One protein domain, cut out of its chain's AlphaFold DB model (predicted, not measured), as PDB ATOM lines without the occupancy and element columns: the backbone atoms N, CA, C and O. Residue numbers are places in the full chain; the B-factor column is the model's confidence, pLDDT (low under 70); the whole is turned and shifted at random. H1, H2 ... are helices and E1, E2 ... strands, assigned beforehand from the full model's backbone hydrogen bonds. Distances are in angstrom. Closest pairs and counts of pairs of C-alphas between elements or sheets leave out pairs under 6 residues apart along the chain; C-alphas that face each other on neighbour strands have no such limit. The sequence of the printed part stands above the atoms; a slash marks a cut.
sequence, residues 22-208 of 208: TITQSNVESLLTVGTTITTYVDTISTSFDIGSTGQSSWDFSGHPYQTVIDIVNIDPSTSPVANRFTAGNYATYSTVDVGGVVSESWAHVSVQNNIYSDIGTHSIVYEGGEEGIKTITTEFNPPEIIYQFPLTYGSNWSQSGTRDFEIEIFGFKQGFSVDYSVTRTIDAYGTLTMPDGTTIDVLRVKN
ATOM      1  N   THR A  22     203.310 158.301 174.302       94.88
ATOM      2  CA  THR A  22     203.235 157.944 175.714       94.88
ATOM      3  C   THR A  22     203.935 159.034 176.502       94.88
ATOM      4  O   THR A  22     205.123 159.263 176.289       94.88
ATOM      5  N   ILE A  23     203.209 159.696 177.402       96.12
ATOM      6  CA  ILE A  23     203.783 160.705 178.299       96.12
ATOM      7  C   ILE A  23     203.957 160.066 179.674       96.12
ATOM      8  O   ILE A  23     202.998 159.574 180.273       96.12
ATOM      9  N   THR A  24     205.187 160.049 180.173       97.06
ATOM     10  CA  THR A  24     205.534 159.490 181.482       97.06
ATOM     11  C   THR A  24     205.666 160.583 182.539       97.06
ATOM     12  O   THR A  24     205.792 161.768 182.229       97.06
ATOM     13  N   GLN A  25     205.729 160.162 183.805       97.75
ATOM     14  CA  GLN A  25     206.060 161.045 184.923       97.75
ATOM     15  C   GLN A  25     207.368 161.811 184.669       97.75
ATOM     16  O   GLN A  25     207.399 163.031 184.794       97.75
ATOM     17  N   SER A  26     208.418 161.117 184.219       97.56
ATOM     18  CA  SER A  26     209.730 161.724 183.975       97.56
ATOM     19  C   SER A  26     209.720 162.779 182.865       97.56
ATOM     20  O   SER A  26     210.511 163.720 182.913       97.56
ATOM     21  N   ASN A  27     208.826 162.661 181.871       95.44
ATOM     22  CA  ASN A  27     208.652 163.714 180.871       95.44
ATOM     23  C   ASN A  27     208.135 165.002 181.524       95.44
ATOM     24  O   ASN A  27     208.664 166.074 181.245       95.44
ATOM     25  N   VAL A  28     207.162 164.903 182.430       96.12
ATOM     26  CA  VAL A  28     206.614 166.075 183.131       96.12
ATOM     27  C   VAL A  28     207.608 166.638 184.143       96.12
ATOM     28  O   VAL A  28     207.832 167.841 184.156       96.12
ATOM     29  N   GLU A  29     208.283 165.790 184.921       97.12
ATOM     30  CA  GLU A  29     209.315 166.237 185.869       97.12
ATOM     31  C   GLU A  29     210.428 167.026 185.174       97.12
ATOM     32  O   GLU A  29     210.856 168.060 185.682       97.12
ATOM     33  N   SER A  30     210.852 166.609 183.972       95.75
ATOM     34  CA  SER A  30     211.861 167.363 183.216       95.75
ATOM     35  C   SER A  30     211.412 168.787 182.868       95.75
ATOM     36  O   SER A  30     212.228 169.712 182.922       95.75
ATOM     37  N   LEU A  31     210.118 168.982 182.590       93.56
ATOM     38  CA  LEU A  31     209.532 170.285 182.276       93.56
ATOM     39  C   LEU A  31     209.313 171.152 183.516       93.56
ATOM     40  O   LEU A  31     209.171 172.359 183.363       93.56
ATOM     41  N   LEU A  32     209.310 170.559 184.714       96.38
ATOM     42  CA  LEU A  32     209.154 171.239 186.004       96.38
ATOM     43  C   LEU A  32     210.494 171.569 186.685       96.38
ATOM     44  O   LEU A  32     210.515 172.089 187.800       96.38
ATOM     45  N   THR A  33     211.622 171.296 186.022       96.69
ATOM     46  CA  THR A  33     212.953 171.656 186.530       96.69
ATOM     47  C   THR A  33     213.023 173.156 186.833       96.69
ATOM     48  O   THR A  33     212.624 173.977 186.004       96.69
ATOM     49  N   VAL A  34     213.542 173.513 188.012       97.44
ATOM     50  CA  VAL A  34     213.711 174.910 188.447       97.44
ATOM     51  C   VAL A  34     214.525 175.699 187.420       97.44
ATOM     52  O   VAL A  34     215.564 175.239 186.949       97.44
ATOM     53  N   GLY A  35     214.054 176.901 187.090       96.81
ATOM     54  CA  GLY A  35     214.650 177.784 186.088       96.81
ATOM     55  C   GLY A  35     214.174 177.533 184.655       96.81
ATOM     56  O   GLY A  35     214.456 178.356 183.788       96.81
ATOM     57  N   THR A  36     213.438 176.449 184.389       96.94
ATOM     58  CA  THR A  36     212.762 176.269 183.098       96.94
ATOM     59  C   THR A  36     211.600 177.256 182.981       96.94
ATOM     60  O   THR A  36     210.799 177.396 183.907       96.94
ATOM     61  N   THR A  37     211.503 177.910 181.825       95.88
ATOM     62  CA  THR A  37     210.403 178.814 181.474       95.88
ATOM     63  C   THR A  37     209.487 178.149 180.456       95.88
ATOM     64  O   THR A  37     209.947 177.612 179.448       95.88
ATOM     65  N   ILE A  38     208.185 178.214 180.714       92.19
ATOM     66  CA  ILE A  38     207.117 177.801 179.813       92.19
ATOM     67  C   ILE A  38     206.410 179.067 179.333       92.19
ATOM     68  O   ILE A  38     205.763 179.759 180.119       92.19
ATOM     69  N   THR A  39     206.519 179.360 178.041       90.38
ATOM     70  CA  THR A  39     205.826 180.489 177.416       90.38
ATOM     71  C   THR A  39     204.444 180.053 176.939       90.38
ATOM     72  O   THR A  39     204.307 179.121 176.146       90.38
ATOM     73  N   THR A  40     203.414 180.748 177.410       89.19
ATOM     74  CA  THR A  40     202.014 180.527 177.039       89.19
ATOM     75  C   THR A  40     201.534 181.660 176.143       89.19
ATOM     76  O   THR A  40     201.634 182.830 176.505       89.19
ATOM     77  N   TYR A  41     200.968 181.307 174.992       87.06
ATOM     78  CA  TYR A  41     200.335 182.242 174.063       87.06
ATOM     79  C   TYR A  41     198.817 182.150 174.226       87.06
ATOM     80  O   TYR A  41     198.260 181.054 174.160       87.06
ATOM     81  N   VAL A  42     198.149 183.281 174.448       87.88
ATOM     82  CA  VAL A  42     196.710 183.329 174.733       87.88
ATOM     83  C   VAL A  42     195.987 184.168 173.681       87.88
ATOM     84  O   VAL A  42     196.280 185.357 173.505       87.88
ATOM     85  N   ASP A  43     195.012 183.545 173.016       89.12
ATOM     86  CA  ASP A  43     193.960 184.243 172.277       89.12
ATOM     87  C   ASP A  43     192.841 184.634 173.253       89.12
ATOM     88  O   ASP A  43     192.223 183.797 173.909       89.12
ATOM     89  N   THR A  44     192.621 185.935 173.375       87.44
ATOM     90  CA  THR A  44     191.645 186.590 174.254       87.44
ATOM     91  C   THR A  44     190.414 187.080 173.489       87.44
ATOM     92  O   THR A  44     189.481 187.607 174.098       87.44
ATOM     93  N   ILE A  45     190.403 186.934 172.160       89.44
ATOM     94  CA  ILE A  45     189.338 187.412 171.274       89.44
ATOM     95  C   ILE A  45     188.436 186.251 170.853       89.44
ATOM     96  O   ILE A  45     187.208 186.382 170.881       89.44
ATOM     97  N   SER A  46     189.021 185.121 170.451       87.88
ATOM     98  CA  SER A  46     188.241 183.965 170.002       87.88
ATOM     99  C   SER A  46     187.525 183.284 171.168       87.88
ATOM    100  O   SER A  46     188.087 183.071 172.237       87.88
ATOM    101  N   THR A  47     186.267 182.895 170.952       86.88
ATOM    102  CA  THR A  47     185.433 182.225 171.970       86.88
ATOM    103  C   THR A  47     185.188 180.746 171.678       86.88
ATOM    104  O   THR A  47     184.682 180.022 172.535       86.88
ATOM    105  N   SER A  48     185.538 180.279 170.480       86.62
ATOM    106  CA  SER A  48     185.451 178.876 170.090       86.62
ATOM    107  C   SER A  48     186.532 178.523 169.073       86.62
ATOM    108  O   SER A  48     186.986 179.365 168.299       86.62
ATOM    109  N   PHE A  49     186.942 177.257 169.088       84.38
ATOM    110  CA  PHE A  49     187.900 176.692 168.149       84.38
ATOM    111  C   PHE A  49     187.558 175.215 167.921       84.38
ATOM    112  O   PHE A  49     187.234 174.504 168.875       84.38
ATOM    113  N   ASP A  50     187.598 174.755 166.671       87.81
ATOM    114  CA  ASP A  50     187.392 173.340 166.355       87.81
ATOM    115  C   ASP A  50     188.707 172.574 166.534       87.81
ATOM    116  O   ASP A  50     189.677 172.781 165.807       87.81
ATOM    117  N   ILE A  51     188.731 171.683 167.521       88.81
ATOM    118  CA  ILE A  51     189.883 170.837 167.853       88.81
ATOM    119  C   ILE A  51     189.758 169.419 167.274       88.81
ATOM    120  O   ILE A  51     190.529 168.541 167.663       88.81
ATOM    121  N   GLY A  52     188.807 169.173 166.370       90.50
ATOM    122  CA  GLY A  52     188.628 167.907 165.661       90.50
ATOM    123  C   GLY A  52     187.929 166.803 166.465       90.50
ATOM    124  O   GLY A  52     187.594 166.942 167.645       90.50
ATOM    125  N   SER A  53     187.710 165.656 165.818       92.81
ATOM    126  CA  SER A  53     187.061 164.484 166.420       92.81
ATOM    127  C   SER A  53     187.990 163.679 167.339       92.81
ATOM    128  O   SER A  53     189.205 163.829 167.317       92.81
ATOM    129  N   THR A  54     187.412 162.789 168.149       95.44
ATOM    130  CA  THR A  54     188.146 161.775 168.926       95.44
ATOM    131  C   THR A  54     188.999 160.881 168.009       95.44
ATOM    132  O   THR A  54     188.569 160.532 166.908       95.44
ATOM    133  N   GLY A  55     190.183 160.474 168.473       94.06
ATOM    134  CA  GLY A  55     191.105 159.584 167.760       94.06
ATOM    135  C   GLY A  55     192.341 160.288 167.200       94.06
ATOM    136  O   GLY A  55     192.850 161.240 167.785       94.06
ATOM    137  N   GLN A  56     192.866 159.788 166.083       93.75
ATOM    138  CA  GLN A  56     194.010 160.414 165.423       93.75
ATOM    139  C   GLN A  56     193.605 161.780 164.850       93.75
ATOM    140  O   GLN A  56     192.569 161.896 164.198       93.75
ATOM    141  N   SER A  57     194.418 162.804 165.086       93.56
ATOM    142  CA  SER A  57     194.198 164.173 164.613       93.56
ATOM    143  C   SER A  57     195.513 164.844 164.216       93.56
ATOM    144  O   SER A  57     196.595 164.277 164.361       93.56
ATOM    145  N   SER A  58     195.415 166.055 163.678       93.38
ATOM    146  CA  SER A  58     196.538 166.971 163.511       93.38
ATOM    147  C   SER A  58     196.027 168.381 163.768       93.38
ATOM    148  O   SER A  58     194.941 168.733 163.305       93.38
ATOM    149  N   TRP A  59     196.783 169.152 164.543       93.94
ATOM    150  CA  TRP A  59     196.425 170.510 164.928       93.94
ATOM    151  C   TRP A  59     197.479 171.468 164.408       93.94
ATOM    152  O   TRP A  59     198.651 171.326 164.735       93.94
ATOM    153  N   ASP A  60     197.069 172.441 163.606       93.31
ATOM    154  CA  ASP A  60     197.973 173.456 163.084       93.31
ATOM    155  C   ASP A  60     197.569 174.826 163.628       93.31
ATOM    156  O   ASP A  60     196.541 175.382 163.239       93.31
ATOM    157  N   PHE A  61     198.368 175.338 164.562       88.69
ATOM    158  CA  PHE A  61     198.224 176.678 165.126       88.69
ATOM    159  C   PHE A  61     199.218 177.667 164.510       88.69
ATOM    160  O   PHE A  61     199.390 178.771 165.035       88.69
ATOM    161  N   SER A  62     199.873 177.311 163.399       88.12
ATOM    162  CA  SER A  62     200.726 178.252 162.682       88.12
ATOM    163  C   SER A  62     199.910 179.474 162.254       88.12
ATOM    164  O   SER A  62     198.828 179.382 161.673       88.12
ATOM    165  N   GLY A  63     200.397 180.659 162.621       81.62
ATOM    166  CA  GLY A  63     199.709 181.918 162.337       81.62
ATOM    167  C   GLY A  63     198.401 182.151 163.109       81.62
ATOM    168  O   GLY A  63     197.704 183.117 162.795       81.62
ATOM    169  N   HIS A  64     198.058 181.324 164.106       85.31
ATOM    170  CA  HIS A  64     196.935 181.617 164.997       85.31
ATOM    171  C   HIS A  64     197.223 182.900 165.800       85.31
ATOM    172  O   HIS A  64     198.317 183.026 166.364       85.31
ATOM    173  N   PRO A  65     196.296 183.878 165.847       86.62
ATOM    174  CA  PRO A  65     196.527 185.120 166.568       86.62
ATOM    175  C   PRO A  65     196.566 184.881 168.079       86.62
ATOM    176  O   PRO A  65     195.803 184.094 168.621       86.62
ATOM    177  N   TYR A  66     197.417 185.626 168.769       88.31
ATOM    178  CA  TYR A  66     197.446 185.718 170.225       88.31
ATOM    179  C   TYR A  66     197.613 187.188 170.610       88.31
ATOM    180  O   TYR A  66     198.193 187.970 169.854       88.31
ATOM    181  N   GLN A  67     197.076 187.586 171.761       89.62
ATOM    182  CA  GLN A  67     197.168 188.972 172.246       89.62
ATOM    183  C   GLN A  67     197.952 189.074 173.547       89.62
ATOM    184  O   GLN A  67     198.512 190.130 173.832       89.62
ATOM    185  N   THR A  68     198.047 187.973 174.289       87.31
ATOM    186  CA  THR A  68     198.796 187.918 175.540       87.31
ATOM    187  C   THR A  68     199.828 186.805 175.464       87.31
ATOM    188  O   THR A  68     199.539 185.702 175.000       87.31
ATOM    189  N   VAL A  69     201.037 187.106 175.930       89.19
ATOM    190  CA  VAL A  69     202.112 186.135 176.130       89.19
ATOM    191  C   VAL A  69     202.452 186.148 177.610       89.19
ATOM    192  O   VAL A  69     202.644 187.218 178.183       89.19
ATOM    193  N   ILE A  70     202.472 184.973 178.230       92.19
ATOM    194  CA  ILE A  70     202.739 184.809 179.657       92.19
ATOM    195  C   ILE A  70     203.897 183.837 179.803       92.19
ATOM    196  O   ILE A  70     203.796 182.689 179.372       92.19
ATOM    197  N   ASP A  71     204.968 184.285 180.443       94.69
ATOM    198  CA  ASP A  71     206.055 183.407 180.847       94.69
ATOM    199  C   ASP A  71     205.788 182.875 182.253       94.69
ATOM    200  O   ASP A  71     205.564 183.624 183.207       94.69
ATOM    201  N   ILE A  72     205.811 181.552 182.366       96.44
ATOM    202  CA  ILE A  72     205.671 180.824 183.619       96.44
ATOM    203  C   ILE A  72     207.029 180.206 183.924       96.44
ATOM    204  O   ILE A  72     207.539 179.402 183.148       96.44
ATOM    205  N   VAL A  73     207.632 180.581 185.045       97.94
ATOM    206  CA  VAL A  73     208.958 180.113 185.452       97.94
ATOM    207  C   VAL A  73     208.810 179.093 186.568       97.94
ATOM    208  O   VAL A  73     208.135 179.354 187.562       97.94
ATOM    209  N   ASN A  74     209.468 177.946 186.447       98.12
ATOM    210  CA  ASN A  74     209.555 177.005 187.557       98.12
ATOM    211  C   ASN A  74     210.529 177.529 188.611       98.12
ATOM    212  O   ASN A  74     211.675 177.869 188.305       98.12
ATOM    213  N   ILE A  75     210.095 177.540 189.860       98.06
ATOM    214  CA  ILE A  75     210.863 178.041 190.998       98.06
ATOM    215  C   ILE A  75     211.006 176.952 192.059       98.06
ATOM    216  O   ILE A  75     210.275 175.960 192.065       98.06
ATOM    217  N   ASP A  76     211.935 177.147 192.988       97.12
ATOM    218  CA  ASP A  76     211.968 176.337 194.203       97.12
ATOM    219  C   ASP A  76     210.697 176.629 195.034       97.12
ATOM    220  O   ASP A  76     210.464 177.798 195.374       97.12
ATOM    221  N   PRO A  77     209.878 175.616 195.392       96.88
ATOM    222  CA  PRO A  77     208.654 175.810 196.174       96.88
ATOM    223  C   PRO A  77     208.857 176.594 197.471       96.88
ATOM    224  O   PRO A  77     207.964 177.338 197.879       96.88
ATOM    225  N   SER A  78     210.031 176.476 198.099       96.12
ATOM    226  CA  SER A  78     210.369 177.169 199.348       96.12
ATOM    227  C   SER A  78     210.498 178.688 199.201       96.12
ATOM    228  O   SER A  78     210.413 179.406 200.195       96.12
ATOM    229  N   THR A  79     210.665 179.191 197.974       95.44
ATOM    230  CA  THR A  79     210.755 180.632 197.681       95.44
ATOM    231  C   THR A  79     209.388 181.303 197.532       95.44
ATOM    232  O   THR A  79     209.302 182.527 197.492       95.44
ATOM    233  N   SER A  80     208.308 180.514 197.481       95.50
ATOM    234  CA  SER A  80     206.935 181.018 197.440       95.50
ATOM    235  C   SER A  80     206.545 181.708 198.757       95.50
ATOM    236  O   SER A  80     206.829 181.162 199.830       95.50
ATOM    237  N   PRO A  81     205.787 182.823 198.723       93.94
ATOM    238  CA  PRO A  81     205.266 183.471 199.931       93.94
ATOM    239  C   PRO A  81     204.338 182.558 200.751       93.94
ATOM    240  O   PRO A  81     204.135 182.779 201.943       93.94
ATOM    241  N   VAL A  82     203.797 181.504 200.129       93.75
ATOM    242  CA  VAL A  82     202.887 180.531 200.750       93.75
ATOM    243  C   VAL A  82     203.488 179.125 200.867       93.75
ATOM    244  O   VAL A  82     202.750 178.148 200.994       93.75
ATOM    245  N   ALA A  83     204.820 178.993 200.866       93.56
ATOM    246  CA  ALA A  83     205.504 177.695 200.966       93.56
ATOM    247  C   ALA A  83     205.043 176.847 202.172       93.56
ATOM    248  O   ALA A  83     204.859 175.638 202.061       93.56
ATOM    249  N   ASN A  84     204.782 177.487 203.318       94.81
ATOM    250  CA  ASN A  84     204.320 176.804 204.533       94.81
ATOM    251  C   ASN A  84     202.864 176.317 204.459       94.81
ATOM    252  O   ASN A  84     202.446 175.531 205.306       94.81
ATOM    253  N   ARG A  85     202.083 176.802 203.488       94.50
ATOM    254  CA  ARG A  85     200.701 176.372 203.264       94.50
ATOM    255  C   ARG A  85     200.676 175.144 202.358       94.50
ATOM    256  O   ARG A  85     200.119 174.118 202.726       94.50
ATOM    257  N   PHE A  86     201.367 175.209 201.223       95.69
ATOM    258  CA  PHE A  86     201.370 174.153 200.206       95.69
ATOM    259  C   PHE A  86     202.472 173.107 200.419       95.69
ATOM    260  O   PHE A  86     203.226 172.764 199.514       95.69
ATOM    261  N   THR A  87     202.539 172.547 201.628       93.25
ATOM    262  CA  THR A  87     203.606 171.606 202.034       93.25
ATOM    263  C   THR A  87     203.606 170.270 201.282       93.25
ATOM    264  O   THR A  87     204.611 169.563 201.293       93.25
ATOM    265  N   ALA A  88     202.499 169.913 200.625       92.19
ATOM    266  CA  ALA A  88     202.397 168.716 199.789       92.19
ATOM    267  C   ALA A  88     202.979 168.901 198.370       92.19
ATOM    268  O   ALA A  88     203.147 167.915 197.646       92.19
ATOM    269  N   GLY A  89     203.256 170.144 197.958       94.94
ATOM    270  CA  GLY A  89     203.834 170.461 196.654       94.94
ATOM    271  C   GLY A  89     205.339 170.203 196.629       94.94
ATOM    272  O   GLY A  89     206.060 170.622 197.530       94.94
ATOM    273  N   ASN A  90     205.820 169.520 195.589       97.06
ATOM    274  CA  ASN A  90     207.254 169.314 195.349       97.06
ATOM    275  C   ASN A  90     207.788 170.104 194.142       97.06
ATOM    276  O   ASN A  90     209.000 170.158 193.953       97.06
ATOM    277  N   TYR A  91     206.909 170.774 193.390       98.06
ATOM    278  CA  TYR A  91     207.265 171.760 192.369       98.06
ATOM    279  C   TYR A  91     206.376 172.996 192.502       98.06
ATOM    280  O   TYR A  91     205.242 172.917 192.984       98.06
ATOM    281  N   ALA A  92     206.889 174.138 192.055       98.00
ATOM    282  CA  ALA A  92     206.137 175.378 192.025       98.00
ATOM    283  C   ALA A  92     206.470 176.188 190.776       98.00
ATOM    284  O   ALA A  92     207.588 176.136 190.258       98.00
ATOM    285  N   THR A  93     205.498 176.964 190.319       97.88
ATOM    286  CA  THR A  93     205.676 177.922 189.233       97.88
ATOM    287  C   THR A  93     205.380 179.332 189.709       97.88
ATOM    288  O   THR A  93     204.643 179.530 190.675       97.88
ATOM    289  N   TYR A  94     205.968 180.308 189.031       98.06
ATOM    290  CA  TYR A  94     205.743 181.730 189.223       98.06
ATOM    291  C   TYR A  94     205.452 182.386 187.878       98.06
ATOM    292  O   TYR A  94     206.082 182.066 186.871       98.06
ATOM    293  N   SER A  95     204.505 183.314 187.863       96.88
ATOM    294  CA  SER A  95     204.206 184.128 186.688       96.88
ATOM    295  C   SER A  95     203.765 185.523 187.098       96.88
ATOM    296  O   SER A  95     203.220 185.719 188.189       96.88
ATOM    297  N   THR A  96     203.978 186.473 186.192       95.00
ATOM    298  CA  THR A  96     203.516 187.853 186.325       95.00
ATOM    299  C   THR A  96     202.691 188.214 185.100       95.00
ATOM    300  O   THR A  96     203.096 187.936 183.971       95.00
ATOM    301  N   VAL A  97     201.543 188.850 185.311       90.44
ATOM    302  CA  VAL A  97     200.674 189.342 184.237       90.44
ATOM    303  C   VAL A  97     200.358 190.809 184.494       90.44
ATOM    304  O   VAL A  97     199.940 191.152 185.594       90.44
ATOM    305  N   ASP A  98     200.532 191.664 183.486       88.75
ATOM    306  CA  ASP A  98     200.104 193.068 183.507       88.75
ATOM    307  C   ASP A  98     198.961 193.258 182.506       88.75
ATOM    308  O   ASP A  98     199.122 193.031 181.303       88.75
ATOM    309  N   VAL A  99     197.795 193.665 183.010       83.38
ATOM    310  CA  VAL A  99     196.644 194.033 182.184       83.38
ATOM    311  C   VAL A  99     196.276 195.481 182.467       83.38
ATOM    312  O   VAL A  99     195.554 195.789 183.411       83.38
ATOM    313  N   GLY A 100     196.757 196.386 181.615       83.62
ATOM    314  CA  GLY A 100     196.383 197.800 181.677       83.62
ATOM    315  C   GLY A 100     196.866 198.514 182.943       83.62
ATOM    316  O   GLY A 100     196.176 199.415 183.416       83.62
ATOM    317  N   GLY A 101     198.024 198.123 183.489       84.62
ATOM    318  CA  GLY A 101     198.604 198.694 184.707       84.62
ATOM    319  C   GLY A 101     198.153 198.006 185.998       84.62
ATOM    320  O   GLY A 101     198.542 198.440 187.083       84.62
ATOM    321  N   VAL A 102     197.347 196.947 185.893       88.06
ATOM    322  CA  VAL A 102     197.042 196.034 186.998       88.06
ATOM    323  C   VAL A 102     197.970 194.836 186.878       88.06
ATOM    324  O   VAL A 102     197.855 194.048 185.937       88.06
ATOM    325  N   VAL A 103     198.888 194.707 187.830       91.19
ATOM    326  CA  VAL A 103     199.882 193.632 187.852       91.19
ATOM    327  C   VAL A 103     199.396 192.533 188.783       91.19
ATOM    328  O   VAL A 103     198.985 192.805 189.905       91.19
ATOM    329  N   SER A 104     199.454 191.283 188.341       93.12
ATOM    330  CA  SER A 104     199.221 190.110 189.177       93.12
ATOM    331  C   SER A 104     200.469 189.251 189.200       93.12
ATOM    332  O   SER A 104     201.018 188.928 188.148       93.12
ATOM    333  N   GLU A 105     200.874 188.834 190.389       95.75
ATOM    334  CA  GLU A 105     201.860 187.780 190.600       95.75
ATOM    335  C   GLU A 105     201.145 186.524 191.074       95.75
ATOM    336  O   GLU A 105     200.267 186.606 191.933       95.75
ATOM    337  N   SER A 106     201.513 185.369 190.531       97.25
ATOM    338  CA  SER A 106     200.856 184.102 190.844       97.25
ATOM    339  C   SER A 106     201.873 182.991 191.061       97.25
ATOM    340  O   SER A 106     202.765 182.792 190.238       97.25
ATOM    341  N   TRP A 107     201.682 182.234 192.141       98.12
ATOM    342  CA  TRP A 107     202.431 181.038 192.503       98.12
ATOM    343  C   TRP A 107     201.507 179.824 192.461       98.12
ATOM    344  O   TRP A 107     200.558 179.761 193.242       98.12
ATOM    345  N   ALA A 108     201.781 178.852 191.593       97.81
ATOM    346  CA  ALA A 108     201.067 177.575 191.578       97.81
ATOM    347  C   ALA A 108     201.944 176.485 192.191       97.81
ATOM    348  O   ALA A 108     203.144 176.438 191.923       97.81
ATOM    349  N   HIS A 109     201.362 175.623 193.021       98.38
ATOM    350  CA  HIS A 109     202.058 174.516 193.673       98.38
ATOM    351  C   HIS A 109     201.472 173.202 193.200       98.38
ATOM    352  O   HIS A 109     200.260 172.998 193.210       98.38
ATOM    353  N   VAL A 110     202.353 172.294 192.808       98.31
ATOM    354  CA  VAL A 110     201.971 171.011 192.235       98.31
ATOM    355  C   VAL A 110     202.796 169.886 192.844       98.31
ATOM    356  O   VAL A 110     203.896 170.093 193.365       98.31
ATOM    357  N   SER A 111     202.252 168.677 192.792       98.25
ATOM    358  CA  SER A 111     202.920 167.464 193.248       98.25
ATOM    359  C   SER A 111     203.057 166.475 192.102       98.25
ATOM    360  O   SER A 111     202.063 166.135 191.465       98.25
ATOM    361  N   VAL A 112     204.271 165.993 191.841       98.19
ATOM    362  CA  VAL A 112     204.510 164.840 190.964       98.19
ATOM    363  C   VAL A 112     205.125 163.721 191.788       98.19
ATOM    364  O   VAL A 112     206.272 163.817 192.219       98.19
ATOM    365  N   GLN A 113     204.354 162.667 192.042       97.31
ATOM    366  CA  GLN A 113     204.808 161.495 192.790       97.31
ATOM    367  C   GLN A 113     203.894 160.298 192.524       97.31
ATOM    368  O   GLN A 113     202.706 160.459 192.259       97.31
ATOM    369  N   ASN A 114     204.428 159.080 192.644       96.69
ATOM    370  CA  ASN A 114     203.651 157.839 192.532       96.69
ATOM    371  C   ASN A 114     202.800 157.746 191.246       96.69
ATOM    372  O   ASN A 114     201.668 157.269 191.288       96.69
ATOM    373  N   ASN A 115     203.341 158.194 190.106       98.00
ATOM    374  CA  ASN A 115     202.666 158.283 188.807       98.00
ATOM    375  C   ASN A 115     201.442 159.214 188.768       98.00
ATOM    376  O   ASN A 115     200.599 159.083 187.883       98.00
ATOM    377  N   ILE A 116     201.342 160.170 189.688       98.12
ATOM    378  CA  ILE A 116     200.270 161.163 189.722       98.12
ATOM    379  C   ILE A 116     200.890 162.555 189.632       98.12
ATOM    380  O   ILE A 116     201.828 162.866 190.365       98.12
ATOM    381  N   TYR A 117     200.353 163.379 188.733       98.25
ATOM    382  CA  TYR A 117     200.559 164.823 188.729       98.25
ATOM    383  C   TYR A 117     199.320 165.497 189.306       98.25
ATOM    384  O   TYR A 117     198.224 165.302 188.774       98.25
ATOM    385  N   SER A 118     199.489 166.275 190.370       98.19
ATOM    386  CA  SER A 118     198.395 166.915 191.091       98.19
ATOM    387  C   SER A 118     198.593 168.412 191.286       98.19
ATOM    388  O   SER A 118     199.698 168.853 191.588       98.19
ATOM    389  N   ASP A 119     197.504 169.167 191.185       97.81
ATOM    390  CA  ASP A 119     197.401 170.563 191.596       97.81
ATOM    391  C   ASP A 119     197.105 170.627 193.098       97.81
ATOM    392  O   ASP A 119     196.123 170.052 193.578       97.81
ATOM    393  N   ILE A 120     197.975 171.296 193.851       98.19
ATOM    394  CA  ILE A 120     197.752 171.558 195.274       98.19
ATOM    395  C   ILE A 120     196.928 172.834 195.438       98.19
ATOM    396  O   ILE A 120     196.023 172.896 196.272       98.19
ATOM    397  N   GLY A 121     197.244 173.858 194.652       97.94
ATOM    398  CA  GLY A 121     196.667 175.173 194.810       97.94
ATOM    399  C   GLY A 121     197.483 176.285 194.172       97.94
ATOM    400  O   GLY A 121     198.608 176.116 193.697       97.94
ATOM    401  N   THR A 122     196.893 177.472 194.204       98.12
ATOM    402  CA  THR A 122     197.481 178.700 193.679       98.12
ATOM    403  C   THR A 122     197.363 179.816 194.701       98.12
ATOM    404  O   THR A 122     196.391 179.899 195.447       98.12
ATOM    405  N   HIS A 123     198.345 180.704 194.733       97.75
ATOM    406  CA  HIS A 123     198.275 181.964 195.457       97.75
ATOM    407  C   HIS A 123     198.582 183.091 194.487       97.75
ATOM    408  O   HIS A 123     199.539 182.993 193.731       97.75
ATOM    409  N   SER A 124     197.769 184.138 194.483       96.94
ATOM    410  CA  SER A 124     197.971 185.304 193.631       96.94
ATOM    411  C   SER A 124     197.864 186.587 194.434       96.94
ATOM    412  O   SER A 124     197.000 186.696 195.305       96.94
ATOM    413  N   ILE A 125     198.708 187.556 194.102       95.25
ATOM    414  CA  ILE A 125     198.698 188.913 194.645       95.25
ATOM    415  C   ILE A 125     198.460 189.868 193.481       95.25
ATOM    416  O   ILE A 125     199.156 189.796 192.472       95.25
ATOM    417  N   VAL A 126     197.473 190.750 193.619       93.38
ATOM    418  CA  VAL A 126     197.114 191.749 192.611       93.38
ATOM    419  C   VAL A 126     197.441 193.144 193.132       93.38
ATOM    420  O   VAL A 126     197.029 193.525 194.230       93.38
ATOM    421  N   TYR A 127     198.150 193.901 192.306       90.50
ATOM    422  CA  TYR A 127     198.588 195.271 192.522       90.50
ATOM    423  C   TYR A 127     197.858 196.187 191.532       90.50
ATOM    424  O   TYR A 127     197.846 195.936 190.328       90.50
ATOM    425  N   GLU A 128     197.263 197.268 192.029       83.06
ATOM    426  CA  GLU A 128     196.577 198.284 191.226       83.06
ATOM    427  C   GLU A 128     197.103 199.667 191.636       83.06
ATOM    428  O   GLU A 128     197.311 199.938 192.816       83.06
ATOM    429  N   GLY A 129     197.404 200.535 190.665       71.50
ATOM    430  CA  GLY A 129     197.819 201.918 190.944       71.50
ATOM    431  C   GLY A 129     199.190 202.107 191.617       71.50
ATOM    432  O   GLY A 129     199.506 203.223 192.019       71.50
ATOM    433  N   GLY A 130     200.022 201.061 191.714       63.28
ATOM    434  CA  GLY A 130     201.359 201.126 192.323       63.28
ATOM    435  C   GLY A 130     201.391 200.984 193.852       63.28
ATOM    436  O   GLY A 130     202.427 201.258 194.457       63.28
ATOM    437  N   GLU A 131     200.285 200.573 194.475       60.66
ATOM    438  CA  GLU A 131     200.187 200.302 195.918       60.66
ATOM    439  C   GLU A 131     200.594 198.853 196.270       60.66
ATOM    440  O   GLU A 131     200.593 197.970 195.407       60.66
ATOM    441  N   GLU A 132     200.949 198.594 197.541       65.88
ATOM    442  CA  GLU A 132     201.168 197.227 198.053       65.88
ATOM    443  C   GLU A 132     199.903 196.370 197.860       65.88
ATOM    444  O   GLU A 132     198.792 196.860 198.050       65.88
ATOM    445  N   GLY A 133     200.090 195.097 197.480       64.69
ATOM    446  CA  GLY A 133     199.063 194.148 197.023       64.69
ATOM    447  C   GLY A 133     197.669 194.348 197.622       64.69
ATOM    448  O   GLY A 133     197.380 193.924 198.738       64.69
ATOM    449  N   ILE A 134     196.786 194.961 196.835       79.88
ATOM    450  CA  ILE A 134     195.428 195.354 197.232       79.88
ATOM    451  C   ILE A 134     194.521 194.135 197.430       79.88
ATOM    452  O   ILE A 134     193.551 194.178 198.200       79.88
ATOM    453  N   LYS A 135     194.836 193.041 196.732       91.12
ATOM    454  CA  LYS A 135     194.060 191.809 196.758       91.12
ATOM    455  C   LYS A 135     194.960 190.584 196.753       91.12
ATOM    456  O   LYS A 135     195.849 190.477 195.913       91.12
ATOM    457  N   THR A 136     194.658 189.620 197.615       94.69
ATOM    458  CA  THR A 136     195.220 188.271 197.527       94.69
ATOM    459  C   THR A 136     194.117 187.252 197.276       94.69
ATOM    460  O   THR A 136     192.973 187.414 197.706       94.69
ATOM    461  N   ILE A 137     194.446 186.217 196.512       96.19
ATOM    462  CA  ILE A 137     193.557 185.097 196.219       96.19
ATOM    463  C   ILE A 137     194.369 183.832 196.426       96.19
ATOM    464  O   ILE A 137     195.338 183.598 195.711       96.19
ATOM    465  N   THR A 138     193.963 183.005 197.378       97.62
ATOM    466  CA  THR A 138     194.504 181.660 197.551       97.62
ATOM    467  C   THR A 138     193.426 180.654 197.202       97.62
ATOM    468  O   THR A 138     192.303 180.759 197.686       97.62
ATOM    469  N   THR A 139     193.770 179.690 196.361       97.81
ATOM    470  CA  THR A 139     192.932 178.549 196.008       97.81
ATOM    471  C   THR A 139     193.656 177.285 196.433       97.81
ATOM    472  O   THR A 139     194.844 177.151 196.155       97.81
ATOM    473  N   GLU A 140     192.961 176.357 197.075       97.94
ATOM    474  CA  GLU A 140     193.527 175.098 197.552       97.94
ATOM    475  C   GLU A 140     192.582 173.941 197.230       97.94
ATOM    476  O   GLU A 140     191.365 174.063 197.370       97.94
ATOM    477  N   PHE A 141     193.130 172.824 196.760       97.88
ATOM    478  CA  PHE A 141     192.359 171.628 196.443       97.88
ATOM    479  C   PHE A 141     192.435 170.611 197.576       97.88
ATOM    480  O   PHE A 141     193.523 170.251 198.029       97.88
ATOM    481  N   ASN A 142     191.280 170.091 197.989       96.38
ATOM    482  CA  ASN A 142     191.190 169.084 199.036       96.38
ATOM    483  C   ASN A 142     190.280 167.904 198.624       96.38
ATOM    484  O   ASN A 142     189.054 168.044 198.583       96.38
ATOM    485  N   PRO A 143     190.844 166.717 198.318       96.94
ATOM    486  CA  PRO A 143     192.280 166.447 198.162       96.94
ATOM    487  C   PRO A 143     192.878 167.188 196.945       96.94
ATOM    488  O   PRO A 143     192.106 167.650 196.097       96.94
ATOM    489  N   PRO A 144     194.223 167.248 196.815       97.56
ATOM    490  CA  PRO A 144     194.878 167.794 195.629       97.56
ATOM    491  C   PRO A 144     194.290 167.246 194.328       97.56
ATOM    492  O   PRO A 144     194.081 166.033 194.201       97.56
ATOM    493  N   GLU A 145     194.006 168.125 193.371       97.25
ATOM    494  CA  GLU A 145     193.344 167.749 192.125       97.25
ATOM    495  C   GLU A 145     194.304 166.956 191.235       97.25
ATOM    496  O   GLU A 145     195.418 167.379 190.980       97.25
ATOM    497  N   ILE A 146     193.889 165.810 190.710       97.62
ATOM    498  CA  ILE A 146     194.657 164.989 189.784       97.62
ATOM    499  C   ILE A 146     194.596 165.634 188.397       97.62
ATOM    500  O   ILE A 146     193.597 165.519 187.670       97.62
ATOM    501  N   ILE A 147     195.706 166.263 188.016       96.88
ATOM    502  CA  ILE A 147     195.934 166.775 186.668       96.88
ATOM    503  C   ILE A 147     196.122 165.590 185.725       96.88
ATOM    504  O   ILE A 147     195.356 165.487 184.776       96.88
ATOM    505  N   TYR A 148     197.061 164.673 186.010       97.88
ATOM    506  CA  TYR A 148     197.356 163.491 185.181       97.88
ATOM    507  C   TYR A 148     197.620 162.224 186.006       97.88
ATOM    508  O   TYR A 148     198.188 162.287 187.096       97.88
ATOM    509  N   GLN A 149     197.280 161.063 185.432       97.75
ATOM    510  CA  GLN A 149     197.708 159.740 185.904       97.75
ATOM    511  C   GLN A 149     198.601 159.081 184.849       97.75
ATOM    512  O   GLN A 149     198.150 158.780 183.745       97.75
ATOM    513  N   PHE A 150     199.877 158.885 185.175       97.62
ATOM    514  CA  PHE A 150     200.876 158.350 184.256       97.62
ATOM    515  C   PHE A 150     200.911 156.808 184.245       97.62
ATOM    516  O   PHE A 150     200.604 156.174 185.257       97.62
ATOM    517  N   PRO A 151     201.377 156.190 183.143       97.06
ATOM    518  CA  PRO A 151     201.654 156.821 181.853       97.06
ATOM    519  C   PRO A 151     200.359 157.264 181.160       97.06
ATOM    520  O   PRO A 151     199.336 156.582 181.217       97.06
ATOM    521  N   LEU A 152     200.411 158.406 180.479       97.44
ATOM    522  CA  LEU A 152     199.314 158.850 179.629       97.44
ATOM    523  C   LEU A 152     199.474 158.226 178.247       97.44
ATOM    524  O   LEU A 152     200.508 158.393 177.600       97.44
ATOM    525  N   THR A 153     198.419 157.560 177.797       96.62
ATOM    526  CA  THR A 153     198.247 157.046 176.439       96.62
ATOM    527  C   THR A 153     196.824 157.358 175.984       96.62
ATOM    528  O   THR A 153     195.959 157.692 176.795       96.62
ATOM    529  N   TYR A 154     196.537 157.232 174.691       96.31
ATOM    530  CA  TYR A 154     195.155 157.307 174.212       96.31
ATOM    531  C   TYR A 154     194.250 156.323 174.969       96.31
ATOM    532  O   TYR A 154     194.612 155.165 175.172       96.31
ATOM    533  N   GLY A 155     193.071 156.783 175.381       95.88
ATOM    534  CA  GLY A 155     192.123 156.005 176.178       95.88
ATOM    535  C   GLY A 155     192.379 156.016 177.689       95.88
ATOM    536  O   GLY A 155     191.508 155.556 178.435       95.88
ATOM    537  N   SER A 156     193.507 156.563 178.169       97.56
ATOM    538  CA  SER A 156     193.700 156.821 179.603       97.56
ATOM    539  C   SER A 156     192.569 157.709 180.119       97.56
ATOM    540  O   SER A 156     192.201 158.690 179.472       97.56
ATOM    541  N   ASN A 157     192.007 157.367 181.274       97.62
ATOM    542  CA  ASN A 157     190.922 158.113 181.897       97.62
ATOM    543  C   ASN A 157     191.049 158.068 183.419       97.62
ATOM    544  O   ASN A 157     191.552 157.091 183.973       97.62
ATOM    545  N   TRP A 158     190.615 159.138 184.073       97.62
ATOM    546  CA  TRP A 158     190.574 159.246 185.525       97.62
ATOM    547  C   TRP A 158     189.477 160.217 185.939       97.62
ATOM    548  O   TRP A 158     189.112 161.126 185.193       97.62
ATOM    549  N   SER A 159     188.965 160.032 187.150       97.38
ATOM    550  CA  SER A 159     187.952 160.904 187.730       97.38
ATOM    551  C   SER A 159     188.318 161.234 189.163       97.38
ATOM    552  O   SER A 159     188.933 160.426 189.862       97.38
ATOM    553  N   GLN A 160     187.904 162.412 189.608       97.56
ATOM    554  CA  GLN A 160     188.049 162.832 190.990       97.56
ATOM    555  C   GLN A 160     186.930 163.793 191.364       97.56
ATOM    556  O   GLN A 160     186.451 164.571 190.540       97.56
ATOM    557  N   SER A 161     186.562 163.751 192.636       97.94
ATOM    558  CA  SER A 161     185.763 164.778 193.284       97.94
ATOM    559  C   SER A 161     186.459 165.253 194.553       97.94
ATOM    560  O   SER A 161     187.181 164.482 195.190       97.94
ATOM    561  N   GLY A 162     186.201 166.494 194.937       97.69
ATOM    562  CA  GLY A 162     186.742 167.101 196.147       97.69
ATOM    563  C   GLY A 162     186.177 168.497 196.349       97.69
ATOM    564  O   GLY A 162     185.182 168.865 195.721       97.69
ATOM    565  N   THR A 163     186.841 169.281 197.191       98.31
ATOM    566  CA  THR A 163     186.560 170.705 197.353       98.31
ATOM    567  C   THR A 163     187.695 171.544 196.792       98.31
ATOM    568  O   THR A 163     188.861 171.144 196.765       98.31
ATOM    569  N   ARG A 164     187.327 172.729 196.320       98.00
ATOM    570  CA  ARG A 164     188.235 173.826 196.034       98.00
ATOM    571  C   ARG A 164     187.930 174.935 197.030       98.00
ATOM    572  O   ARG A 164     186.853 175.534 196.981       98.00
ATOM    573  N   ASP A 165     188.866 175.170 197.931       97.94
ATOM    574  CA  ASP A 165     188.766 176.166 198.984       97.94
ATOM    575  C   ASP A 165     189.390 177.470 198.495       97.94
ATOM    576  O   ASP A 165     190.498 177.488 197.960       97.94
ATOM    577  N   PHE A 166     188.666 178.567 198.664       97.88
ATOM    578  CA  PHE A 166     189.091 179.905 198.291       97.88
ATOM    579  C   PHE A 166     189.260 180.748 199.544       97.88
ATOM    580  O   PHE A 166     188.378 180.780 200.400       97.88
ATOM    581  N   GLU A 167     190.360 181.485 199.612       97.31
ATOM    582  CA  GLU A 167     190.593 182.554 200.573       97.31
ATOM    583  C   GLU A 167     190.933 183.822 199.794       97.31
ATOM    584  O   GLU A 167     191.924 183.872 199.068       97.31
ATOM    585  N   ILE A 168     190.086 184.836 199.919       96.06
ATOM    586  CA  ILE A 168     190.239 186.118 199.241       96.06
ATOM    587  C   ILE A 168     190.419 187.193 200.302       96.06
ATOM    588  O   ILE A 168     189.598 187.310 201.213       96.06
ATOM    589  N   GLU A 169     191.460 188.002 200.159       94.44
ATOM    590  CA  GLU A 169     191.661 189.207 200.954       94.44
ATOM    591  C   GLU A 169     191.621 190.427 200.040       94.44
ATOM    592  O   GLU A 169     192.289 190.438 199.011       94.44
ATOM    593  N   ILE A 170     190.826 191.439 200.384       91.25
ATOM    594  CA  ILE A 170     190.728 192.704 199.643       91.25
ATOM    595  C   ILE A 170     190.775 193.842 200.659       91.25
ATOM    596  O   ILE A 170     189.911 193.908 201.532       91.25
ATOM    597  N   PHE A 171     191.769 194.730 200.568       87.06
ATOM    598  CA  PHE A 171     191.955 195.842 201.517       87.06
ATOM    599  C   PHE A 171     191.869 195.404 203.001       87.06
ATOM    600  O   PHE A 171     191.236 196.063 203.827       87.06
ATOM    601  N   GLY A 172     192.447 194.243 203.336       85.38
ATOM    602  CA  GLY A 172     192.431 193.663 204.688       85.38
ATOM    603  C   GLY A 172     191.141 192.928 205.089       85.38
ATOM    604  O   GLY A 172     191.095 192.303 206.150       85.38
ATOM    605  N   PHE A 173     190.089 192.955 204.265       90.56
ATOM    606  CA  PHE A 173     188.894 192.137 204.476       90.56
ATOM    607  C   PHE A 173     189.099 190.734 203.915       90.56
ATOM    608  O   PHE A 173     189.273 190.574 202.709       90.56
ATOM    609  N   LYS A 174     189.012 189.722 204.784       94.81
ATOM    610  CA  LYS A 174     189.161 188.308 204.421       94.81
ATOM    611  C   LYS A 174     187.803 187.625 204.267       94.81
ATOM    612  O   LYS A 174     186.931 187.764 205.127       94.81
ATOM    613  N   GLN A 175     187.653 186.836 203.211       96.31
ATOM    614  CA  GLN A 175     186.518 185.950 202.983       96.31
ATOM    615  C   GLN A 175     187.017 184.576 202.538       96.31
ATOM    616  O   GLN A 175     187.871 184.481 201.662       96.31
ATOM    617  N   GLY A 176     186.449 183.523 203.125       96.94
ATOM    618  CA  GLY A 176     186.699 182.143 202.727       96.94
ATOM    619  C   GLY A 176     185.417 181.438 202.298       96.94
ATOM    620  O   GLY A 176     184.363 181.663 202.900       96.94
ATOM    621  N   PHE A 177     185.495 180.597 201.271       97.56
ATOM    622  CA  PHE A 177     184.403 179.715 200.855       97.56
ATOM    623  C   PHE A 177     184.947 178.467 200.154       97.56
ATOM    624  O   PHE A 177     186.055 178.479 199.631       97.56
ATOM    625  N   SER A 178     184.141 177.411 200.111       98.12
ATOM    626  CA  SER A 178     184.490 176.138 199.475       98.12
ATOM    627  C   SER A 178     183.490 175.813 198.376       98.12
ATOM    628  O   SER A 178     182.292 176.066 198.524       98.12
ATOM    629  N   VAL A 179     183.981 175.252 197.275       98.06
ATOM    630  CA  VAL A 179     183.157 174.801 196.150       98.06
ATOM    631  C   VAL A 179     183.450 173.335 195.878       98.06
ATOM    632  O   VAL A 179     184.604 172.963 195.668       98.06
ATOM    633  N   ASP A 180     182.409 172.508 195.852       98.12
ATOM    634  CA  ASP A 180     182.532 171.114 195.435       98.12
ATOM    635  C   ASP A 180     182.831 171.043 193.935       98.12
ATOM    636  O   ASP A 180     182.214 171.742 193.124       98.12
ATOM    637  N   TYR A 181     183.744 170.158 193.546       94.94
ATOM    638  CA  TYR A 181     183.991 169.842 192.145       94.94
ATOM    639  C   TYR A 181     183.961 168.335 191.911       94.94
ATOM    640  O   TYR A 181     184.243 167.523 192.794       94.94
ATOM    641  N   SER A 182     183.621 167.965 190.682       96.50
ATOM    642  CA  SER A 182     183.738 166.609 190.167       96.50
ATOM    643  C   SER A 182     184.159 166.701 188.712       96.50
ATOM    644  O   SER A 182     183.528 167.407 187.926       96.50
ATOM    645  N   VAL A 183     185.249 166.027 188.367       96.06
ATOM    646  CA  VAL A 183     185.844 166.065 187.035       96.06
ATOM    647  C   VAL A 183     186.154 164.653 186.569       96.06
ATOM    648  O   VAL A 183     186.577 163.798 187.347       96.06
ATOM    649  N   THR A 184     185.922 164.399 185.285       97.19
ATOM    650  CA  THR A 184     186.363 163.188 184.596       97.19
ATOM    651  C   THR A 184     187.192 163.615 183.408       97.19
ATOM    652  O   THR A 184     186.746 164.420 182.606       97.19
ATOM    653  N   ARG A 185     188.401 163.079 183.304       97.38
ATOM    654  CA  ARG A 185     189.328 163.381 182.223       97.38
ATOM    655  C   ARG A 185     189.549 162.142 181.385       97.38
ATOM    656  O   ARG A 185     189.602 161.028 181.905       97.38
ATOM    657  N   THR A 186     189.660 162.314 180.078       97.75
ATOM    658  CA  THR A 186     189.976 161.228 179.147       97.75
ATOM    659  C   THR A 186     190.939 161.725 178.084       97.75
ATOM    660  O   THR A 186     190.752 162.807 177.531       97.75
ATOM    661  N   ILE A 187     191.953 160.921 177.771       97.75
ATOM    662  CA  ILE A 187     192.783 161.133 176.591       97.75
ATOM    663  C   ILE A 187     192.026 160.612 175.376       97.75
ATOM    664  O   ILE A 187     191.998 159.408 175.116       97.75
ATOM    665  N   ASP A 188     191.381 161.516 174.649       97.19
ATOM    666  CA  ASP A 188     190.425 161.162 173.602       97.19
ATOM    667  C   ASP A 188     190.935 161.457 172.185       97.19
ATOM    668  O   ASP A 188     190.257 161.135 171.214       97.19
ATOM    669  N   ALA A 189     192.122 162.037 172.029       96.06
ATOM    670  CA  ALA A 189     192.780 162.163 170.735       96.06
ATOM    671  C   ALA A 189     194.304 162.180 170.878       96.06
ATOM    672  O   ALA A 189     194.843 162.404 171.963       96.06
ATOM    673  N   TYR A 190     194.997 161.920 169.774       95.81
ATOM    674  CA  TYR A 190     196.455 161.982 169.668       95.81
ATOM    675  C   TYR A 190     196.853 162.429 168.263       95.81
ATOM    676  O   TYR A 190     196.109 162.210 167.305       95.81
ATOM    677  N   GLY A 191     198.021 163.041 168.122       93.75
ATOM    678  CA  GLY A 191     198.439 163.571 166.831       93.75
ATOM    679  C   GLY A 191     199.601 164.538 166.918       93.75
ATOM    680  O   GLY A 191     200.140 164.765 167.996       93.75
ATOM    681  N   THR A 192     199.945 165.132 165.783       94.56
ATOM    682  CA  THR A 192     200.969 166.176 165.704       94.56
ATOM    683  C   THR A 192     200.325 167.554 165.841       94.56
ATOM    684  O   THR A 192     199.295 167.828 165.216       94.56
ATOM    685  N   LEU A 193     200.943 168.411 166.647       93.94
ATOM    686  CA  LEU A 193     200.595 169.806 166.858       93.94
ATOM    687  C   LEU A 193     201.707 170.706 166.307       93.94
ATOM    688  O   LEU A 193     202.865 170.558 166.694       93.94
ATOM    689  N   THR A 194     201.350 171.642 165.432       94.19
ATOM    690  CA  THR A 194     202.223 172.723 164.961       94.19
ATOM    691  C   THR A 194     201.956 173.967 165.801       94.19
ATOM    692  O   THR A 194     200.844 174.494 165.800       94.19
ATOM    693  N   MET A 195     202.967 174.419 166.536       87.81
ATOM    694  CA  MET A 195     202.933 175.613 167.381       87.81
ATOM    695  C   MET A 195     202.969 176.902 166.535       87.81
ATOM    696  O   MET A 195     203.359 176.857 165.364       87.81
ATOM    697  N   PRO A 196     202.617 178.075 167.102       84.00
ATOM    698  CA  PRO A 196     202.662 179.353 166.378       84.00
ATOM    699  C   PRO A 196     204.036 179.717 165.794       84.00
ATOM    700  O   PRO A 196     204.106 180.405 164.777       84.00
ATOM    701  N   ASP A 197     205.121 179.239 166.407       81.94
ATOM    702  CA  ASP A 197     206.502 179.410 165.938       81.94
ATOM    703  C   ASP A 197     206.906 178.417 164.823       81.94
ATOM    704  O   ASP A 197     208.027 178.472 164.317       81.94
ATOM    705  N   GLY A 198     205.997 177.521 164.424       86.38
ATOM    706  CA  GLY A 198     206.207 176.485 163.415       86.38
ATOM    707  C   GLY A 198     206.787 175.175 163.956       86.38
ATOM    708  O   GLY A 198     206.961 174.231 163.182       86.38
ATOM    709  N   THR A 199     207.077 175.079 165.256       90.12
ATOM    710  CA  THR A 199     207.589 173.849 165.867       90.12
ATOM    711  C   THR A 199     206.511 172.766 165.870       90.12
ATOM    712  O   THR A 199     205.384 173.005 166.293       90.12
ATOM    713  N   THR A 200     206.855 171.554 165.434       94.31
ATOM    714  CA  THR A 200     205.941 170.401 165.445       94.31
ATOM    715  C   THR A 200     206.257 169.452 166.592       94.31
ATOM    716  O   THR A 200     207.406 169.031 166.740       94.31
ATOM    717  N   ILE A 201     205.238 169.065 167.358       93.06
ATOM    718  CA  ILE A 201     205.346 168.128 168.482       93.06
ATOM    719  C   ILE A 201     204.212 167.107 168.454       93.06
ATOM    720  O   ILE A 201     203.088 167.427 168.079       93.06
ATOM    721  N   ASP A 202     204.482 165.878 168.880       93.62
ATOM    722  CA  ASP A 202     203.432 164.878 169.059       93.62
ATOM    723  C   ASP A 202     202.777 165.035 170.437       93.62
ATOM    724  O   ASP A 202     203.459 165.153 171.456       93.62
ATOM    725  N   VAL A 203     201.445 165.041 170.473       94.75
ATOM    726  CA  VAL A 203     200.659 165.378 171.664       94.75
ATOM    727  C   VAL A 203     199.502 164.409 171.901       94.75
ATOM    728  O   VAL A 203     199.030 163.700 171.006       94.75
ATOM    729  N   LEU A 204     199.024 164.416 173.144       96.12
ATOM    730  CA  LEU A 204     197.790 163.781 173.589       96.12
ATOM    731  C   LEU A 204     196.775 164.873 173.945       96.12
ATOM    732  O   LEU A 204     197.122 165.838 174.623       96.12
ATOM    733  N   ARG A 205     195.517 164.715 173.522       95.38
ATOM    734  CA  ARG A 205     194.432 165.641 173.869       95.38
ATOM    735  C   ARG A 205     193.691 165.148 175.099       95.38
ATOM    736  O   ARG A 205     193.165 164.038 175.097       95.38
ATOM    737  N   VAL A 206     193.611 165.999 176.115       95.81
ATOM    738  CA  VAL A 206     192.809 165.766 177.319       95.81
ATOM    739  C   VAL A 206     191.436 166.395 177.116       95.81
ATOM    740  O   VAL A 206     191.335 167.573 176.775       95.81
ATOM    741  N   LYS A 207     190.382 165.619 177.353       94.12
ATOM    742  CA  LYS A 207     188.994 166.073 177.378       94.12
ATOM    743  C   LYS A 207     188.459 165.997 178.805       94.12
ATOM    744  O   LYS A 207     188.619 164.953 179.439       94.12
ATOM    745  N   ASN A 208     187.837 167.083 179.262       85.88
ATOM    746  CA  ASN A 208     187.086 167.164 180.521       85.88
ATOM    747  C   ASN A 208     185.585 166.941 180.283       85.88
ATOM    748  O   ASN A 208     185.133 167.159 179.131       85.88
TER     749      ASN A 208
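What this domain is: This is residues 22 to 208 of the 208 residues of an uncharacterized protein of Ignavibacteria bacterium (UniProt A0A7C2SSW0). One long, twisted sheet of ten strands curls round like a half-open barrel, with E1 and E3 at one end of the curl, E2 and E10 at the other, and a gap between them that stays unclosed. Residues 43 to 54 and 61 to 67 span that gap as loops, and the short helix H1 sits beside the sheet where the hairpin of E5 and E6 turns. E3 to E10 make a meander, each strand the antiparallel neighbour of the one before, and E2 adds one parallel pairing with E9 to this mixed, branched sheet. The printed part has 187 residues, with one named helix and ten named strands in the order H1, then E1 to E10, and its class is mostly strand. It is compact, with a radius of gyration of the C-alphas of 17.9 A and spans of 51 by 37 by 31 A.

How they stand to each other: E9, residues 173 to 194, is the one strand with three neighbours, and it bends by 113 degrees at residue 191. Its pairing is staggered: E8, residues 157 to 170, lies beside its residues 173 to 186, and E2, residues 55 to 60, beside 189 to 194 on the same side. E10, residues 200 to 207, lies on the other side, beside 185 to 194. E8 and E9 are an antiparallel hairpin, with N 164 and O 179 2.8 A apart, within hydrogen-bond range. E9 and E10 are another hairpin, with N 193 and O 201 at 2.8 A. E2 and E9 are parallel, with N 57 and O 190 at 2.9 A. E7, residues 135 to 149, is antiparallel to E8, with N 138 and O 167 at 2.8 A; E7 bends by 73 degrees at residue 142 and E8 by 56 degrees at residue 161. E6, residues 116 to 127, is on the other side of E7 from E8, with N 122 and O 139 at 2.8 A. Next comes E5, residues 102 to 113, antiparallel to E6, with N 107 and O 123 at 2.8 A. E4, residues 91 to 99, pairs with E5 through N 104 and O 97 at 2.8 A. E3, residues 68 to 75, pairs with E4 through N 73 and O 94 at 2.8 A. E1, residues 37 to 42, is an edge strand antiparallel to E3, with N 40 and O 70 at 2.8 A. E1 is apart from both E2 and E10, the other edge strands. H1, residues 25 to 31, is on the sheet at a height of 6.9 A, over none of its strands, but only just: 2 of its 7 C-alphas fall on E6. Its closest C-alphas to E5 are those of Glu 29 and Val 112, 7.1 A apart. In H1, 2 of 3 O i to N i+4 pairs are within hydrogen-bond range.

Where its parts are: E9 is the longest strand, 46.0 A from C-alpha 173 at (188.894, 192.137, 204.476) to C-alpha 194 at (202.223, 172.723, 164.961). E8 measures 38.9 A, E5 35.9 A, E6 34.3 A, E7 34.1 A and E4 26.7 A. E3 spans 22.0 A, E10 21.2 A, E2 16.2 A and E1 15.9 A. H1 begins at C-alpha 25, (206.060, 161.045, 184.923), and spans 10.2 A. E10 ends at C-alpha 207, (188.994, 166.073, 177.378).

The domain as a whole: The two C-alphas farthest apart are those of Gln 56 and Gly 172, 51.5 A. The printed part has no cut, and residue 208 is the chain's last. The links E1 to E2 and E3 to E4 are long, with 12 and 15 residues. The mean pLDDT of the printed part is 93.4, and residues 130 to 133 are under 70.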